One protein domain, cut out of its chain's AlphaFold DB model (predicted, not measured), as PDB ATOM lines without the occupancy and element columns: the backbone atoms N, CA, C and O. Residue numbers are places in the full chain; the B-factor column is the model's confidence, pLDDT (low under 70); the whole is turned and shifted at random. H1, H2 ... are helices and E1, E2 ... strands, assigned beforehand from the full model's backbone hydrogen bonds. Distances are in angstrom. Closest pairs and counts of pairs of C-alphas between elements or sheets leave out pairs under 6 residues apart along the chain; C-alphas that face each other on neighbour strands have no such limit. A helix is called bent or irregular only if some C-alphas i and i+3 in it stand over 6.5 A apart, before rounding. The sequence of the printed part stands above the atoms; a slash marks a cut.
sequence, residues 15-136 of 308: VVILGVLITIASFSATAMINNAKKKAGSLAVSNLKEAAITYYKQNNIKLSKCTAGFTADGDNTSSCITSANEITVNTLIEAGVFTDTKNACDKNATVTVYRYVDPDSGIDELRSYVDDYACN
ATOM      1  N   VAL A  15     -11.383 108.581 377.044       86.75
ATOM      2  CA  VAL A  15     -10.131 108.381 376.294       86.75
ATOM      3  C   VAL A  15     -10.199 109.032 374.908       86.75
ATOM      4  O   VAL A  15      -9.225 109.647 374.478       86.75
ATOM      5  N   VAL A  16     -11.354 108.972 374.233       88.12
ATOM      6  CA  VAL A  16     -11.559 109.645 372.938       88.12
ATOM      7  C   VAL A  16     -11.480 111.167 373.089       88.12
ATOM      8  O   VAL A  16     -10.765 111.818 372.328       88.12
ATOM      9  N   ILE A  17     -12.148 111.739 374.096       85.81
ATOM     10  CA  ILE A  17     -12.110 113.188 374.362       85.81
ATOM     11  C   ILE A  17     -10.686 113.637 374.720       85.81
ATOM     12  O   ILE A  17     -10.208 114.633 374.181       85.81
ATOM     13  N   LEU A  18      -9.977 112.890 375.572       82.56
ATOM     14  CA  LEU A  18      -8.584 113.187 375.918       82.56
ATOM     15  C   LEU A  18      -7.663 113.122 374.693       82.56
ATOM     16  O   LEU A  18      -6.809 113.991 374.540       82.56
ATOM     17  N   GLY A  19      -7.863 112.159 373.788       76.88
ATOM     18  CA  GLY A  19      -7.110 112.066 372.535       76.88
ATOM     19  C   GLY A  19      -7.286 113.297 371.641       76.88
ATOM     20  O   GLY A  19      -6.299 113.841 371.151       76.88
ATOM     21  N   VAL A  20      -8.521 113.785 371.488       78.69
ATOM     22  CA  VAL A  20      -8.824 115.000 370.709       78.69
ATOM     23  C   VAL A  20      -8.258 116.261 371.376       78.69
ATOM     24  O   VAL A  20      -7.743 117.147 370.701       78.69
ATOM     25  N   LEU A  21      -8.299 116.349 372.708       69.12
ATOM     26  CA  LEU A  21      -7.728 117.491 373.430       69.12
ATOM     27  C   LEU A  21      -6.197 117.544 373.314       69.12
ATOM     28  O   LEU A  21      -5.634 118.625 373.139       69.12
ATOM     29  N   ILE A  22      -5.521 116.393 373.358       65.88
ATOM     30  CA  ILE A  22      -4.060 116.316 373.214       65.88
ATOM     31  C   ILE A  22      -3.621 116.754 371.810       65.88
ATOM     32  O   ILE A  22      -2.628 117.475 371.688       65.88
ATOM     33  N   THR A  23      -4.346 116.377 370.750       60.00
ATOM     34  CA  THR A  23      -3.996 116.762 369.369       60.00
ATOM     35  C   THR A  23      -4.187 118.260 369.111       60.00
ATOM     36  O   THR A  23      -3.320 118.890 368.509       60.00
ATOM     37  N   ILE A  24      -5.256 118.869 369.638       60.69
ATOM     38  CA  ILE A  24      -5.489 120.324 369.534       60.69
ATOM     39  C   ILE A  24      -4.415 121.115 370.312       60.69
ATOM     40  O   ILE A  24      -3.893 122.128 369.832       60.69
ATOM     41  N   ALA A  25      -4.032 120.638 371.500       45.84
ATOM     42  CA  ALA A  25      -3.010 121.280 372.329       45.84
ATOM     43  C   ALA A  25      -1.592 121.185 371.729       45.84
ATOM     44  O   ALA A  25      -0.805 122.124 371.835       45.84
ATOM     45  N   SER A  26      -1.250 120.074 371.068       47.91
ATOM     46  CA  SER A  26       0.082 119.888 370.469       47.91
ATOM     47  C   SER A  26       0.284 120.704 369.185       47.91
ATOM     48  O   SER A  26       1.375 121.240 368.969       47.91
ATOM     49  N   PHE A  27      -0.764 120.892 368.375       52.69
ATOM     50  CA  PHE A  27      -0.705 121.765 367.195       52.69
ATOM     51  C   PHE A  27      -0.509 123.243 367.578       52.69
ATOM     52  O   PHE A  27       0.374 123.919 367.048       52.69
ATOM     53  N   SER A  28      -1.264 123.727 368.568       49.69
ATOM     54  CA  SER A  28      -1.166 125.112 369.056       49.69
ATOM     55  C   SER A  28       0.170 125.418 369.753       49.69
ATOM     56  O   SER A  28       0.761 126.472 369.511       49.69
ATOM     57  N   ALA A  29       0.706 124.486 370.548       46.84
ATOM     58  CA  ALA A  29       2.014 124.649 371.188       46.84
ATOM     59  C   ALA A  29       3.167 124.736 370.169       46.84
ATOM     60  O   ALA A  29       4.088 125.535 370.343       46.84
ATOM     61  N   THR A  30       3.106 123.960 369.082       44.50
ATOM     62  CA  THR A  30       4.146 123.955 368.038       44.50
ATOM     63  C   THR A  30       4.207 125.292 367.294       44.50
ATOM     64  O   THR A  30       5.293 125.845 367.107       44.50
ATOM     65  N   ALA A  31       3.053 125.868 366.944       44.91
ATOM     66  CA  ALA A  31       2.974 127.187 366.316       44.91
ATOM     67  C   ALA A  31       3.529 128.297 367.229       44.91
ATOM     68  O   ALA A  31       4.324 129.133 366.797       44.91
ATOM     69  N   MET A  32       3.189 128.261 368.523       44.31
ATOM     70  CA  MET A  32       3.673 129.239 369.502       44.31
ATOM     71  C   MET A  32       5.200 129.179 369.691       44.31
ATOM     72  O   MET A  32       5.855 130.217 369.791       44.31
ATOM     73  N   ILE A  33       5.785 127.975 369.691       52.22
ATOM     74  CA  ILE A  33       7.238 127.770 369.803       52.22
ATOM     75  C   ILE A  33       7.973 128.273 368.554       52.22
ATOM     76  O   ILE A  33       9.021 128.909 368.681       52.22
ATOM     77  N   ASN A  34       7.435 128.033 367.356       52.44
ATOM     78  CA  ASN A  34       8.041 128.509 366.110       52.44
ATOM     79  C   ASN A  34       8.025 130.044 366.026       52.44
ATOM     80  O   ASN A  34       9.044 130.656 365.703       52.44
ATOM     81  N   ASN A  35       6.928 130.675 366.448       54.91
ATOM     82  CA  ASN A  35       6.827 132.134 366.529       54.91
ATOM     83  C   ASN A  35       7.798 132.728 367.563       54.91
ATOM     84  O   ASN A  35       8.402 133.776 367.329       54.91
ATOM     85  N   ALA A  36       8.009 132.041 368.690       49.44
ATOM     86  CA  ALA A  36       9.005 132.443 369.683       49.44
ATOM     87  C   ALA A  36      10.446 132.332 369.148       49.44
ATOM     88  O   ALA A  36      11.264 133.216 369.411       49.44
ATOM     89  N   LYS A  37      10.758 131.291 368.363       55.62
ATOM     90  CA  LYS A  37      12.066 131.134 367.703       55.62
ATOM     91  C   LYS A  37      12.323 132.231 366.668       55.62
ATOM     92  O   LYS A  37      13.404 132.809 366.674       55.62
ATOM     93  N   LYS A  38      11.321 132.579 365.857       57.66
ATOM     94  CA  LYS A  38      11.410 133.654 364.857       57.66
ATOM     95  C   LYS A  38      11.677 135.024 365.490       57.66
ATOM     96  O   LYS A  38      12.561 135.754 365.048       57.66
ATOM     97  N   LYS A  39      10.976 135.341 366.586       58.28
ATOM     98  CA  LYS A  39      11.219 136.567 367.368       58.28
ATOM     99  C   LYS A  39      12.623 136.595 367.983       58.28
ATOM    100  O   LYS A  39      13.254 137.647 368.007       58.28
ATOM    101  N   ALA A  40      13.131 135.449 368.441       60.06
ATOM    102  CA  ALA A  40      14.492 135.345 368.967       60.06
ATOM    103  C   ALA A  40      15.567 135.521 367.874       60.06
ATOM    104  O   ALA A  40      16.559 136.202 368.123       60.06
ATOM    105  N   GLY A  41      15.353 134.971 366.674       62.97
ATOM    106  CA  GLY A  41      16.252 135.139 365.525       62.97
ATOM    107  C   GLY A  41      16.348 136.596 365.069       62.97
ATOM    108  O   GLY A  41      17.445 137.132 364.953       62.97
ATOM    109  N   SER A  42      15.211 137.287 364.926       65.25
ATOM    110  CA  SER A  42      15.183 138.719 364.573       65.25
ATOM    111  C   SER A  42      15.920 139.596 365.598       65.25
ATOM    112  O   SER A  42      16.681 140.492 365.227       65.25
ATOM    113  N   LEU A  43      15.773 139.298 366.893       67.81
ATOM    114  CA  LEU A  43      16.519 139.989 367.945       67.81
ATOM    115  C   LEU A  43      18.029 139.708 367.864       67.81
ATOM    116  O   LEU A  43      18.830 140.623 368.043       67.81
ATOM    117  N   ALA A  44      18.422 138.466 367.569       77.00
ATOM    118  CA  ALA A  44      19.824 138.106 367.376       77.00
ATOM    119  C   ALA A  44      20.444 138.868 366.195       77.00
ATOM    120  O   ALA A  44      21.537 139.408 366.346       77.00
ATOM    121  N   VAL A  45      19.720 139.013 365.079       79.00
ATOM    122  CA  VAL A  45      20.145 139.831 363.931       79.00
ATOM    123  C   VAL A  45      20.331 141.299 364.324       79.00
ATOM    124  O   VAL A  45      21.338 141.912 363.969       79.00
ATOM    125  N   SER A  46      19.400 141.876 365.090       78.25
ATOM    126  CA  SER A  46      19.530 143.263 365.562       78.25
ATOM    127  C   SER A  46      20.754 143.446 366.464       78.25
ATOM    128  O   SER A  46      21.505 144.403 366.299       78.25
ATOM    129  N   ASN A  47      20.986 142.519 367.393       83.69
ATOM    130  CA  ASN A  47      22.159 142.562 368.265       83.69
ATOM    131  C   ASN A  47      23.459 142.373 367.475       83.69
ATOM    132  O   ASN A  47      24.476 142.975 367.805       83.69
ATOM    133  N   LEU A  48      23.425 141.551 366.428       87.12
ATOM    134  CA  LEU A  48      24.560 141.291 365.554       87.12
ATOM    135  C   LEU A  48      24.960 142.544 364.752       87.12
ATOM    136  O   LEU A  48      26.149 142.853 364.665       87.12
ATOM    137  N   LYS A  49      23.977 143.303 364.245       88.06
ATOM    138  CA  LYS A  49      24.172 144.620 363.605       88.06
ATOM    139  C   LYS A  49      24.914 145.588 364.537       88.06
ATOM    140  O   LYS A  49      25.979 146.106 364.197       88.06
ATOM    141  N   GLU A  50      24.411 145.750 365.759       87.62
ATOM    142  CA  GLU A  50      25.017 146.632 366.767       87.62
ATOM    143  C   GLU A  50      26.413 146.166 367.213       87.62
ATOM    144  O   GLU A  50      27.330 146.978 367.393       87.62
ATOM    145  N   ALA A  51      26.612 144.854 367.356       88.94
ATOM    146  CA  ALA A  51      27.903 144.273 367.710       88.94
ATOM    147  C   ALA A  51      28.963 144.541 366.633       88.94
ATOM    148  O   ALA A  51      30.100 144.895 366.959       88.94
ATOM    149  N   ALA A  52      28.593 144.445 365.353       92.38
ATOM    150  CA  ALA A  52      29.490 144.756 364.247       92.38
ATOM    151  C   ALA A  52      29.897 146.235 364.242       92.38
ATOM    152  O   ALA A  52      31.084 146.552 364.160       92.38
ATOM    153  N   ILE A  53      28.948 147.156 364.428       90.25
ATOM    154  CA  ILE A  53      29.262 148.588 364.555       90.25
ATOM    155  C   ILE A  53      30.202 148.831 365.747       90.25
ATOM    156  O   ILE A  53      31.176 149.581 365.637       90.25
ATOM    157  N   THR A  54      29.939 148.180 366.881       88.25
ATOM    158  CA  THR A  54      30.766 148.280 368.091       88.25
ATOM    159  C   THR A  54      32.195 147.809 367.836       88.25
ATOM    160  O   THR A  54      33.140 148.506 368.210       88.25
ATOM    161  N   TYR A  55      32.367 146.686 367.138       90.38
ATOM    162  CA  TYR A  55      33.678 146.167 366.757       90.38
ATOM    163  C   TYR A  55      34.486 147.184 365.944       90.38
ATOM    164  O   TYR A  55      35.650 147.451 366.258       90.38
ATOM    165  N   TYR A  56      33.868 147.790 364.928       91.69
ATOM    166  CA  TYR A  56      34.534 148.775 364.071       91.69
ATOM    167  C   TYR A  56      34.937 150.033 364.849       91.69
ATOM    168  O   TYR A  56      36.026 150.567 364.628       91.69
ATOM    169  N   LYS A  57      34.103 150.468 365.804       89.06
ATOM    170  CA  LYS A  57      34.416 151.585 366.709       89.06
ATOM    171  C   LYS A  57      35.591 151.261 367.637       89.06
ATOM    172  O   LYS A  57      36.515 152.061 367.733       89.06
ATOM    173  N   GLN A  58      35.587 150.097 368.291       89.56
ATOM    174  CA  GLN A  58      36.640 149.698 369.237       89.56
ATOM    175  C   GLN A  58      38.007 149.530 368.563       89.56
ATOM    176  O   GLN A  58      39.030 149.896 369.139       89.56
ATOM    177  N   ASN A  59      38.020 149.027 367.328       87.62
ATOM    178  CA  ASN A  59      39.243 148.783 366.565       87.62
ATOM    179  C   ASN A  59      39.678 149.975 365.690       87.62
ATOM    180  O   ASN A  59      40.654 149.858 364.952       87.62
ATOM    181  N   ASN A  60      38.987 151.124 365.760       87.81
ATOM    182  CA  ASN A  60      39.273 152.317 364.947       87.81
ATOM    183  C   ASN A  60      39.372 152.024 363.433       87.81
ATOM    184  O   ASN A  60      40.201 152.605 362.721       87.81
ATOM    185  N   ILE A  61      38.524 151.125 362.929       86.94
ATOM    186  CA  ILE A  61      38.528 150.742 361.514       86.94
ATOM    187  C   ILE A  61      37.941 151.891 360.692       86.94
ATOM    188  O   ILE A  61      36.813 152.333 360.912       86.94
ATOM    189  N   LYS A  62      38.725 152.397 359.737       86.25
ATOM    190  CA  LYS A  62      38.327 153.519 358.883       86.25
ATOM    191  C   LYS A  62      37.655 153.004 357.618       86.25
ATOM    192  O   LYS A  62      38.273 152.283 356.844       86.25
ATOM    193  N   LEU A  63      36.423 153.447 357.402       86.62
ATOM    194  CA  LEU A  63      35.615 153.100 356.239       86.62
ATOM    195  C   LEU A  63      35.462 154.299 355.296       86.62
ATOM    196  O   LEU A  63      35.413 155.457 355.735       86.62
ATOM    197  N   SER A  64      35.367 154.010 353.999       85.75
ATOM    198  CA  SER A  64      34.956 154.961 352.963       85.75
ATOM    199  C   SER A  64      33.552 155.497 353.232       85.75
ATOM    200  O   SER A  64      32.701 154.809 353.794       85.75
ATOM    201  N   LYS A  65      33.318 156.753 352.838       87.19
ATOM    202  CA  LYS A  65      32.024 157.424 353.003       87.19
ATOM    203  C   LYS A  65      31.063 156.989 351.897       87.19
ATOM    204  O   LYS A  65      31.409 157.088 350.723       87.19
ATOM    205  N   CYS A  66      29.865 156.581 352.286       85.19
ATOM    206  CA  CYS A  66      28.726 156.338 351.411       85.19
ATOM    207  C   CYS A  66      27.756 157.521 351.519       85.19
ATOM    208  O   CYS A  66      27.432 157.929 352.632       85.19
ATOM    209  N   THR A  67      27.329 158.099 350.394       81.75
ATOM    210  CA  THR A  67      26.546 159.349 350.362       81.75
ATOM    211  C   THR A  67      25.030 159.131 350.361       81.75
ATOM    212  O   THR A  67      24.556 158.004 350.209       81.75
ATOM    213  N   ALA A  68      24.259 160.217 350.493       66.62
ATOM    214  CA  ALA A  68      22.803 160.216 350.344       66.62
ATOM    215  C   ALA A  68      22.344 159.459 349.077       66.62
ATOM    216  O   ALA A  68      22.953 159.585 348.014       66.62
ATOM    217  N   GLY A  69      21.295 158.638 349.215       63.41
ATOM    218  CA  GLY A  69      20.824 157.700 348.184       63.41
ATOM    219  C   GLY A  69      21.457 156.301 348.240       63.41
ATOM    220  O   GLY A  69      20.977 155.399 347.564       63.41
ATOM    221  N   PHE A  70      22.495 156.090 349.059       66.94
ATOM    222  CA  PHE A  70      23.070 154.761 349.271       66.94
ATOM    223  C   PHE A  70      22.204 153.892 350.197       66.94
ATOM    224  O   PHE A  70      21.923 154.273 351.337       66.94
ATOM    225  N   THR A  71      21.879 152.684 349.737       61.34
ATOM    226  CA  THR A  71      21.267 151.612 350.529       61.34
ATOM    227  C   THR A  71      22.095 150.341 350.382       61.34
ATOM    228  O   THR A  71      22.363 149.908 349.266       61.34
ATOM    229  N   ALA A  72      22.497 149.729 351.498       62.66
ATOM    230  CA  ALA A  72      23.096 148.399 351.470       62.66
ATOM    231  C   ALA A  72      21.976 147.364 351.271       62.66
ATOM    232  O   ALA A  72      21.237 147.086 352.213       62.66
ATOM    233  N   ASP A  73      21.831 146.846 350.051       55.97
ATOM    234  CA  ASP A  73      20.796 145.879 349.641       55.97
ATOM    235  C   ASP A  73      21.359 144.466 349.385       55.97
ATOM    236  O   ASP A  73      20.704 143.612 348.791       55.97
ATOM    237  N   GLY A  74      22.580 144.200 349.858       51.75
ATOM    238  CA  GLY A  74      23.275 142.932 349.639       51.75
ATOM    239  C   GLY A  74      23.960 142.818 348.275       51.75
ATOM    240  O   GLY A  74      24.650 141.827 348.049       51.75
ATOM    241  N   ASP A  75      23.841 143.820 347.399       45.41
ATOM    242  CA  ASP A  75      24.659 143.938 346.197       45.41
ATOM    243  C   ASP A  75      25.740 145.000 346.459       45.41
ATOM    244  O   ASP A  75      25.511 146.208 346.411       45.41
ATOM    245  N   ASN A  76      26.946 144.553 346.824       51.41
ATOM    246  CA  ASN A  76      28.103 145.402 347.144       51.41
ATOM    247  C   ASN A  76      28.667 146.122 345.892       51.41
ATOM    248  O   ASN A  76      29.875 146.151 345.668       51.41
ATOM    249  N   THR A  77      27.815 146.686 345.036       46.47
ATOM    250  CA  THR A  77      28.192 147.320 343.764       46.47
ATOM    251  C   THR A  77      28.459 148.819 343.889       46.47
ATOM    252  O   THR A  77      28.832 149.466 342.910       46.47
ATOM    253  N   SER A  78      28.351 149.394 345.093       56.56
ATOM    254  CA  SER A  78      28.771 150.779 345.331       56.56
ATOM    255  C   SER A  78      30.281 150.886 345.563       56.56
ATOM    256  O   SER A  78      30.885 150.078 346.268       56.56
ATOM    257  N   SER A  79      30.894 151.950 345.046       61.78
ATOM    258  CA  SER A  79      32.327 152.245 345.194       61.78
ATOM    259  C   SER A  79      32.800 152.467 346.642       61.78
ATOM    260  O   SER A  79      34.006 152.573 346.869       61.78
ATOM    261  N   CYS A  80      31.887 152.563 347.618       74.69
ATOM    262  CA  CYS A  80      32.207 152.805 349.026       74.69
ATOM    263  C   CYS A  80      32.198 151.538 349.901       74.69
ATOM    264  O   CYS A  80      32.636 151.629 351.053       74.69
ATOM    265  N   ILE A  81      31.743 150.387 349.385       76.75
ATOM    266  CA  ILE A  81      31.794 149.093 350.079       76.75
ATOM    267  C   ILE A  81      32.837 148.194 349.418       76.75
ATOM    268  O   ILE A  81      32.863 148.009 348.208       76.75
ATOM    269  N   THR A  82      33.715 147.632 350.240       76.69
ATOM    270  CA  THR A  82      34.771 146.699 349.844       76.69
ATOM    271  C   THR A  82      34.758 145.494 350.779       76.69
ATOM    272  O   THR A  82      34.053 145.488 351.784       76.69
ATOM    273  N   SER A  83      35.602 144.497 350.527       73.69
ATOM    274  CA  SER A  83      35.802 143.377 351.456       73.69
ATOM    275  C   SER A  83      36.284 143.807 352.853       73.69
ATOM    276  O   SER A  83      36.118 143.058 353.806       73.69
ATOM    277  N   ALA A  84      36.819 145.025 353.018       75.62
ATOM    278  CA  ALA A  84      37.168 145.581 354.330       75.62
ATOM    279  C   ALA A  84      35.952 146.029 355.164       75.62
ATOM    280  O   ALA A  84      36.114 146.397 356.326       75.62
ATOM    281  N   ASN A  85      34.758 146.042 354.570       84.62
ATOM    282  CA  ASN A  85      33.498 146.359 355.235       84.62
ATOM    283  C   ASN A  85      32.820 145.112 355.810       84.62
ATOM    284  O   ASN A  85      31.884 145.241 356.596       84.62
ATOM    285  N   GLU A  86      33.256 143.917 355.417       87.00
ATOM    286  CA  GLU A  86      32.632 142.662 355.814       87.00
ATOM    287  C   GLU A  86      33.334 142.072 357.039       87.00
ATOM    288  O   GLU A  86      34.562 142.028 357.129       87.00
ATOM    289  N   ILE A  87      32.548 141.605 358.004       88.69
ATOM    290  CA  ILE A  87      33.035 140.871 359.170       88.69
ATOM    291  C   ILE A  87      32.164 139.649 359.422       88.69
ATOM    292  O   ILE A  87      30.943 139.720 359.321       88.69
ATOM    293  N   THR A  88      32.772 138.511 359.749       87.56
ATOM    294  CA  THR A  88      32.006 137.290 360.025       87.56
ATOM    295  C   THR A  88      31.428 137.294 361.432       87.56
ATOM    296  O   THR A  88      32.031 137.831 362.368       87.56
ATOM    297  N   VAL A  89      30.292 136.615 361.608       84.56
ATOM    298  CA  VAL A  89      29.698 136.372 362.932       84.56
ATOM    299  C   VAL A  89      30.716 135.726 363.875       84.56
ATOM    300  O   VAL A  89      30.834 136.148 365.026       84.56
ATOM    301  N   ASN A  90      31.507 134.759 363.396       83.50
ATOM    302  CA  ASN A  90      32.545 134.120 364.204       83.50
ATOM    303  C   ASN A  90      33.563 135.128 364.763       83.50
ATOM    304  O   ASN A  90      33.892 135.071 365.944       83.50
ATOM    305  N   THR A  91      33.999 136.091 363.948       84.19
ATOM    306  CA  THR A  91      34.956 137.125 364.377       84.19
ATOM    307  C   THR A  91      34.372 137.998 365.488       84.19
ATOM    308  O   THR A  91      35.061 138.336 366.447       84.19
ATOM    309  N   LEU A  92      33.083 138.335 365.403       86.25
ATOM    310  CA  LEU A  92      32.395 139.131 366.425       86.25
ATOM    311  C   LEU A  92      32.237 138.372 367.752       86.25
ATOM    312  O   LEU A  92      32.316 138.980 368.822       86.25
ATOM    313  N   ILE A  93      32.046 137.051 367.688       82.50
ATOM    314  CA  ILE A  93      32.010 136.180 368.872       82.50
ATOM    315  C   ILE A  93      33.397 136.096 369.512       82.50
ATOM    316  O   ILE A  93      33.526 136.280 370.721       82.50
ATOM    317  N   GLU A  94      34.440 135.857 368.715       83.81
ATOM    318  CA  GLU A  94      35.827 135.770 369.194       83.81
ATOM    319  C   GLU A  94      36.316 137.091 369.798       83.81
ATOM    320  O   GLU A  94      37.025 137.090 370.804       83.81
ATOM    321  N   ALA A  95      35.879 138.220 369.238       82.00
ATOM    322  CA  ALA A  95      36.142 139.550 369.777       82.00
ATOM    323  C   ALA A  95      35.333 139.876 371.049       82.00
ATOM    324  O   ALA A  95      35.544 140.925 371.656       82.00
ATOM    325  N   GLY A  96      34.395 139.014 371.456       82.31
ATOM    326  CA  GLY A  96      33.580 139.188 372.660       82.31
ATOM    327  C   GLY A  96      32.525 140.295 372.565       82.31
ATOM    328  O   GLY A  96      31.938 140.663 373.581       82.31
ATOM    329  N   VAL A  97      32.269 140.831 371.368       85.31
ATOM    330  CA  VAL A  97      31.267 141.890 371.139       85.31
ATOM    331  C   VAL A  97      29.883 141.331 370.818       85.31
ATOM    332  O   VAL A  97      28.891 142.050 370.918       85.31
ATOM    333  N   PHE A  98      29.800 140.050 370.450       86.38
ATOM    334  CA  PHE A  98      28.553 139.352 370.164       86.38
ATOM    335  C   PHE A  98      28.483 138.032 370.935       86.38
ATOM    336  O   PHE A  98      29.450 137.277 370.989       86.38
ATOM    337  N   THR A  99      27.328 137.735 371.533       80.12
ATOM    338  CA  THR A  99      27.075 136.449 372.196       80.12
ATOM    339  C   THR A  99      25.911 135.754 371.516       80.12
ATOM    340  O   THR A  99      24.767 136.194 371.624       80.12
ATOM    341  N   ASP A 100      26.193 134.628 370.866       73.19
ATOM    342  CA  ASP A 100      25.160 133.782 370.281       73.19
ATOM    343  C   ASP A 100      24.591 132.815 371.331       73.19
ATOM    344  O   ASP A 100      25.008 131.661 371.482       73.19
ATOM    345  N   THR A 101      23.625 133.300 372.111       65.25
ATOM    346  CA  THR A 101      22.886 132.438 373.031       65.25
ATOM    347  C   THR A 101      21.994 131.489 372.231       65.25
ATOM    348  O   THR A 101      20.968 131.918 371.708       65.25
ATOM    349  N   LYS A 102      22.335 130.190 372.248       64.06
ATOM    350  CA  LYS A 102      21.625 129.055 371.609       64.06
ATOM    351  C   LYS A 102      22.044 128.710 370.170       64.06
ATOM    352  O   LYS A 102      21.336 127.928 369.542       64.06
ATOM    353  N   ASN A 103      23.196 129.194 369.697       66.00
ATOM    354  CA  ASN A 103      23.728 128.876 368.360       66.00
ATOM    355  C   ASN A 103      22.696 129.172 367.253       66.00
ATOM    356  O   ASN A 103      22.433 128.338 366.382       66.00
ATOM    357  N   ALA A 104      22.038 130.324 367.381       70.06
ATOM    358  CA  ALA A 104      21.007 130.791 366.473       70.06
ATOM    359  C   ALA A 104      21.603 131.275 365.146       70.06
ATOM    360  O   ALA A 104      20.914 131.195 364.130       70.06
ATOM    361  N   CYS A 105      22.860 131.735 365.154       74.75
ATOM    362  CA  CYS A 105      23.509 132.346 364.003       74.75
ATOM    363  C   CYS A 105      24.484 131.428 363.265       74.75
ATOM    364  O   CYS A 105      25.253 130.678 363.869       74.75
ATOM    365  N   ASP A 106      24.473 131.514 361.931       79.12
ATOM    366  CA  ASP A 106      25.523 130.955 361.092       79.12
ATOM    367  C   ASP A 106      26.807 131.749 361.332       79.12
ATOM    368  O   ASP A 106      26.906 132.945 361.060       79.12
ATOM    369  N   LYS A 107      27.816 131.055 361.851       79.38
ATOM    370  CA  LYS A 107      29.121 131.629 362.181       79.38
ATOM    371  C   LYS A 107      29.863 132.155 360.951       79.38
ATOM    372  O   LYS A 107      30.718 133.029 361.097       79.38
ATOM    373  N   ASN A 108      29.534 131.640 359.766       78.19
ATOM    374  CA  ASN A 108      30.128 132.044 358.496       78.19
ATOM    375  C   ASN A 108      29.379 133.197 357.822       78.19
ATOM    376  O   ASN A 108      29.896 133.748 356.851       78.19
ATOM    377  N   ALA A 109      28.196 133.578 358.316       81.62
ATOM    378  CA  ALA A 109      27.488 134.732 357.786       81.62
ATOM    379  C   ALA A 109      28.317 136.010 357.977       81.62
ATOM    380  O   ALA A 109      29.064 136.157 358.953       81.62
ATOM    381  N   THR A 110      28.184 136.935 357.031       84.25
ATOM    382  CA  THR A 110      28.884 138.217 357.035       84.25
ATOM    383  C   THR A 110      27.943 139.353 357.410       84.25
ATOM    384  O   THR A 110      26.769 139.388 357.042       84.25
ATOM    385  N   VAL A 111      28.483 140.298 358.171       86.69
ATOM    386  CA  VAL A 111      27.868 141.579 358.495       86.69
ATOM    387  C   VAL A 111      28.676 142.652 357.784       86.69
ATOM    388  O   VAL A 111      29.892 142.732 357.959       86.69
ATOM    389  N   THR A 112      28.009 143.491 357.005       88.44
ATOM    390  CA  THR A 112      28.630 144.596 356.278       88.44
ATOM    391  C   THR A 112      28.454 145.882 357.068       88.44
ATOM    392  O   THR A 112      27.328 146.313 357.303       88.44
ATOM    393  N   VAL A 113      29.548 146.527 357.463       88.81
ATOM    394  CA  VAL A 113      29.549 147.820 358.160       88.81
ATOM    395  C   VAL A 113      30.003 148.911 357.194       88.81
ATOM    396  O   VAL A 113      31.004 148.769 356.496       88.81
ATOM    397  N   TYR A 114      29.280 150.026 357.139       87.94
ATOM    398  CA  TYR A 114      29.587 151.144 356.247       87.94
ATOM    399  C   TYR A 114      29.376 152.486 356.945       87.94
ATOM    400  O   TYR A 114      28.588 152.606 357.883       87.94
ATOM    401  N   ARG A 115      30.100 153.512 356.493       90.38
ATOM    402  CA  ARG A 115      29.961 154.879 356.997       90.38
ATOM    403  C   ARG A 115      29.014 155.650 356.091       90.38
ATOM    404  O   ARG A 115      29.373 155.951 354.957       90.38
ATOM    405  N   TYR A 116      27.833 155.970 356.589       87.44
ATOM    406  CA  TYR A 116      26.844 156.758 355.873       87.44
ATOM    407  C   TYR A 116      27.016 158.241 356.193       87.44
ATOM    408  O   TYR A 116      27.086 158.623 357.361       87.44
ATOM    409  N   VAL A 117      27.098 159.062 355.148       85.25
ATOM    410  CA  VAL A 117      27.222 160.512 355.247       85.25
ATOM    411  C   VAL A 117      26.177 161.166 354.362       85.25
ATOM    412  O   VAL A 117      26.216 161.033 353.141       85.25
ATOM    413  N   ASP A 118      25.277 161.921 354.971       81.06
ATOM    414  CA  ASP A 118      24.318 162.741 354.246       81.06
ATOM    415  C   ASP A 118      24.742 164.216 354.348       81.06
ATOM    416  O   ASP A 118      24.688 164.795 355.438       81.06
ATOM    417  N   PRO A 119      25.216 164.827 353.245       74.62
ATOM    418  CA  PRO A 119      25.661 166.215 353.251       74.62
ATOM    419  C   PRO A 119      24.516 167.212 353.467       74.62
ATOM    420  O   PRO A 119      24.789 168.318 353.931       74.62
ATOM    421  N   ASP A 120      23.270 166.831 353.173       77.69
ATOM    422  CA  ASP A 120      22.112 167.721 353.273       77.69
ATOM    423  C   ASP A 120      21.607 167.809 354.722       77.69
ATOM    424  O   ASP A 120      21.262 168.887 355.206       77.69
ATOM    425  N   SER A 121      21.606 166.683 355.445       78.31
ATOM    426  CA  SER A 121      21.188 166.617 356.855       78.31
ATOM    427  C   SER A 121      22.341 166.722 357.861       78.31
ATOM    428  O   SER A 121      22.105 166.902 359.057       78.31
ATOM    429  N   GLY A 122      23.591 166.616 357.402       78.44
ATOM    430  CA  GLY A 122      24.783 166.624 358.253       78.44
ATOM    431  C   GLY A 122      25.017 165.318 359.023       78.44
ATOM    432  O   GLY A 122      25.836 165.297 359.943       78.44
ATOM    433  N   ILE A 123      24.315 164.235 358.674       80.94
ATOM    434  CA  ILE A 123      24.507 162.915 359.288       80.94
ATOM    435  C   ILE A 123      25.868 162.349 358.874       80.94
ATOM    436  O   ILE A 123      26.225 162.370 357.698       80.94
ATOM    437  N   ASP A 124      26.612 161.809 359.840       88.81
ATOM    438  CA  ASP A 124      27.865 161.076 359.638       88.81
ATOM    439  C   ASP A 124      27.957 159.953 360.682       88.81
ATOM    440  O   ASP A 124      28.346 160.177 361.831       88.81
ATOM    441  N   GLU A 125      27.531 158.747 360.306       89.12
ATOM    442  CA  GLU A 125      27.402 157.619 361.229       89.12
ATOM    443  C   GLU A 125      27.814 156.282 360.607       89.12
ATOM    444  O   GLU A 125      27.922 156.127 359.391       89.12
ATOM    445  N   LEU A 126      28.045 155.286 361.464       88.88
ATOM    446  CA  LEU A 126      28.219 153.905 361.032       88.88
ATOM    447  C   LEU A 126      26.865 153.206 361.010       88.88
ATOM    448  O   LEU A 126      26.128 153.258 361.991       88.88
ATOM    449  N   ARG A 127      26.591 152.505 359.916       88.75
ATOM    450  CA  ARG A 127      25.440 151.623 359.745       88.75
ATOM    451  C   ARG A 127      25.927 150.219 359.424       88.75
ATOM    452  O   ARG A 127      27.074 150.022 359.019       88.75
ATOM    453  N   SER A 128      25.049 149.241 359.594       87.56
ATOM    454  CA  SER A 128      25.354 147.852 359.276       87.56
ATOM    455  C   SER A 128      24.201 147.163 358.569       87.56
ATOM    456  O   SER A 128      23.034 147.408 358.878       87.56
ATOM    457  N   TYR A 129      24.550 146.245 357.684       83.62
ATOM    458  CA  TYR A 129      23.649 145.344 356.993       83.62
ATOM    459  C   TYR A 129      24.068 143.901 357.269       83.62
ATOM    460  O   TYR A 129      25.252 143.588 357.323       83.62
ATOM    461  N   VAL A 130      23.095 143.024 357.459       81.06
ATOM    462  CA  VAL A 130      23.295 141.577 357.533       81.06
ATOM    463  C   VAL A 130      22.024 140.942 357.008       81.06
ATOM    464  O   VAL A 130      20.931 141.473 357.217       81.06
ATOM    465  N   ASP A 131      22.193 139.832 356.310       70.19
ATOM    466  CA  ASP A 131      21.089 139.029 355.824       70.19
ATOM    467  C   ASP A 131      20.290 138.454 357.009       70.19
ATOM    468  O   ASP A 131      20.853 137.902 357.956       70.19
ATOM    469  N   ASP A 132      18.965 138.588 356.987       60.59
ATOM    470  CA  ASP A 132      18.117 138.196 358.120       60.59
ATOM    471  C   ASP A 132      18.069 136.667 358.346       60.59
ATOM    472  O   ASP A 132      17.582 136.205 359.383       60.59
ATOM    473  N   TYR A 133      18.602 135.858 357.422       65.12
ATOM    474  CA  TYR A 133      18.800 134.415 357.597       65.12
ATOM    475  C   TYR A 133      20.108 134.079 358.307       65.12
ATOM    476  O   TYR A 133      20.267 132.936 358.742       65.12
ATOM    477  N   ALA A 134      20.985 135.063 358.533       73.12
ATOM    478  CA  ALA A 134      22.206 134.885 359.310       73.12
ATOM    479  C   ALA A 134      21.936 134.302 360.702       73.12
ATOM    480  O   ALA A 134      22.819 133.644 361.234       73.12
ATOM    481  N   CYS A 135      20.735 134.497 361.278       70.25
ATOM    482  CA  CYS A 135      20.360 133.973 362.597       70.25
ATOM    483  C   CYS A 135      19.104 133.086 362.659       70.25
ATOM    484  O   CYS A 135      18.463 132.997 363.709       70.25
ATOM    485  N   ASN A 136      18.759 132.396 361.562       61.00
ATOM    486  CA  ASN A 136      17.580 131.522 361.481       61.00
ATOM    487  C   ASN A 136      17.929 130.061 361.124       61.00
ATOM    488  O   ASN A 136      17.552 129.547 360.074       61.00
TER     489      ASN A 136
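This is residues 15 to 136 of the 308 residues of an uncharacterized protein of Firmicutes bacterium (UniProt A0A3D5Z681). One long helix, H1, sticks out as a bare arm with residues 15 to 36, and toward its other end, with residues 45 to 57, packs on a small, strongly twisted sheet built round the hairpin E3 and E4. Two short strands, E1 and E2, lie along E3, and two short helices, H2 and H3, sit by H1. The printed part has 122 residues, with three named helices and four named strands, which follow each other along the chain as H1, E1, E2, H2, E3, E4 and H3; the class is mixed, helices and strands, and E3 has E1 as a parallel neighbour and E2 and E4 as antiparallel ones. The whole is loose, with a radius of gyration of the C-alphas of 19.9 A, and spans 71 by 33 by 23 A, its length made by the arm.

H1, residues 15 to 58, stands free over residues 15 to 36. E3, residues 110 to 118, has three neighbours in staggered pairing. E1, residues 65 to 67, is parallel to it, with N 66 and O 115 at 2.8 A, within hydrogen-bond range. E2, residues 86 to 88, is antiparallel to it, on the same side as E1, with N 87 and O 111 at 2.9 A. E4, residues 123 to 130, is on the other side and forms a hairpin with E3, with N 114 and O 127 at 2.9 A. H1 is on the sheet but only grazes it, with residues 45 to 57; its closest C-alphas to E4 are those of Lys 49 and Ser 128, 5.5 A. H2, residues 89 to 94, touches residues 48 to 55 of H1, closest at the C-alphas of Ala 52 and Leu 92, 6.7 A, and only grazes the sheet. H3, residues 132 to 135, touches residues 41 to 45 of H1, closest at the C-alphas of Gly 41 and Cys 135, 5.2 A, and is not on the sheet. In H1 and H2 every O i to N i+4 pair is within hydrogen-bond range; H3 is too short for such a pair.

H1 begins at C-alpha 15 (-10.131, 108.381, 376.294) and is 62.8 A long. E3 begins at C-alpha 110 (28.884, 138.217, 357.035) and measures 25.1 A; E4 measures 21.4 A. H3 ends at C-alpha 135 (20.360, 133.973, 362.597) and is only just irregular: C-alphas 132 and 135 are 6.6 A apart.

The C-alphas of Val 15 and Pro 119, the two farthest apart, are 71.8 A apart. The printed part has no cut. The links E1 to E2 and H2 to E3 are long. The mean pLDDT of the printed part is 74.5, and residues 21 to 43 and 68 to 79 are among those under 70.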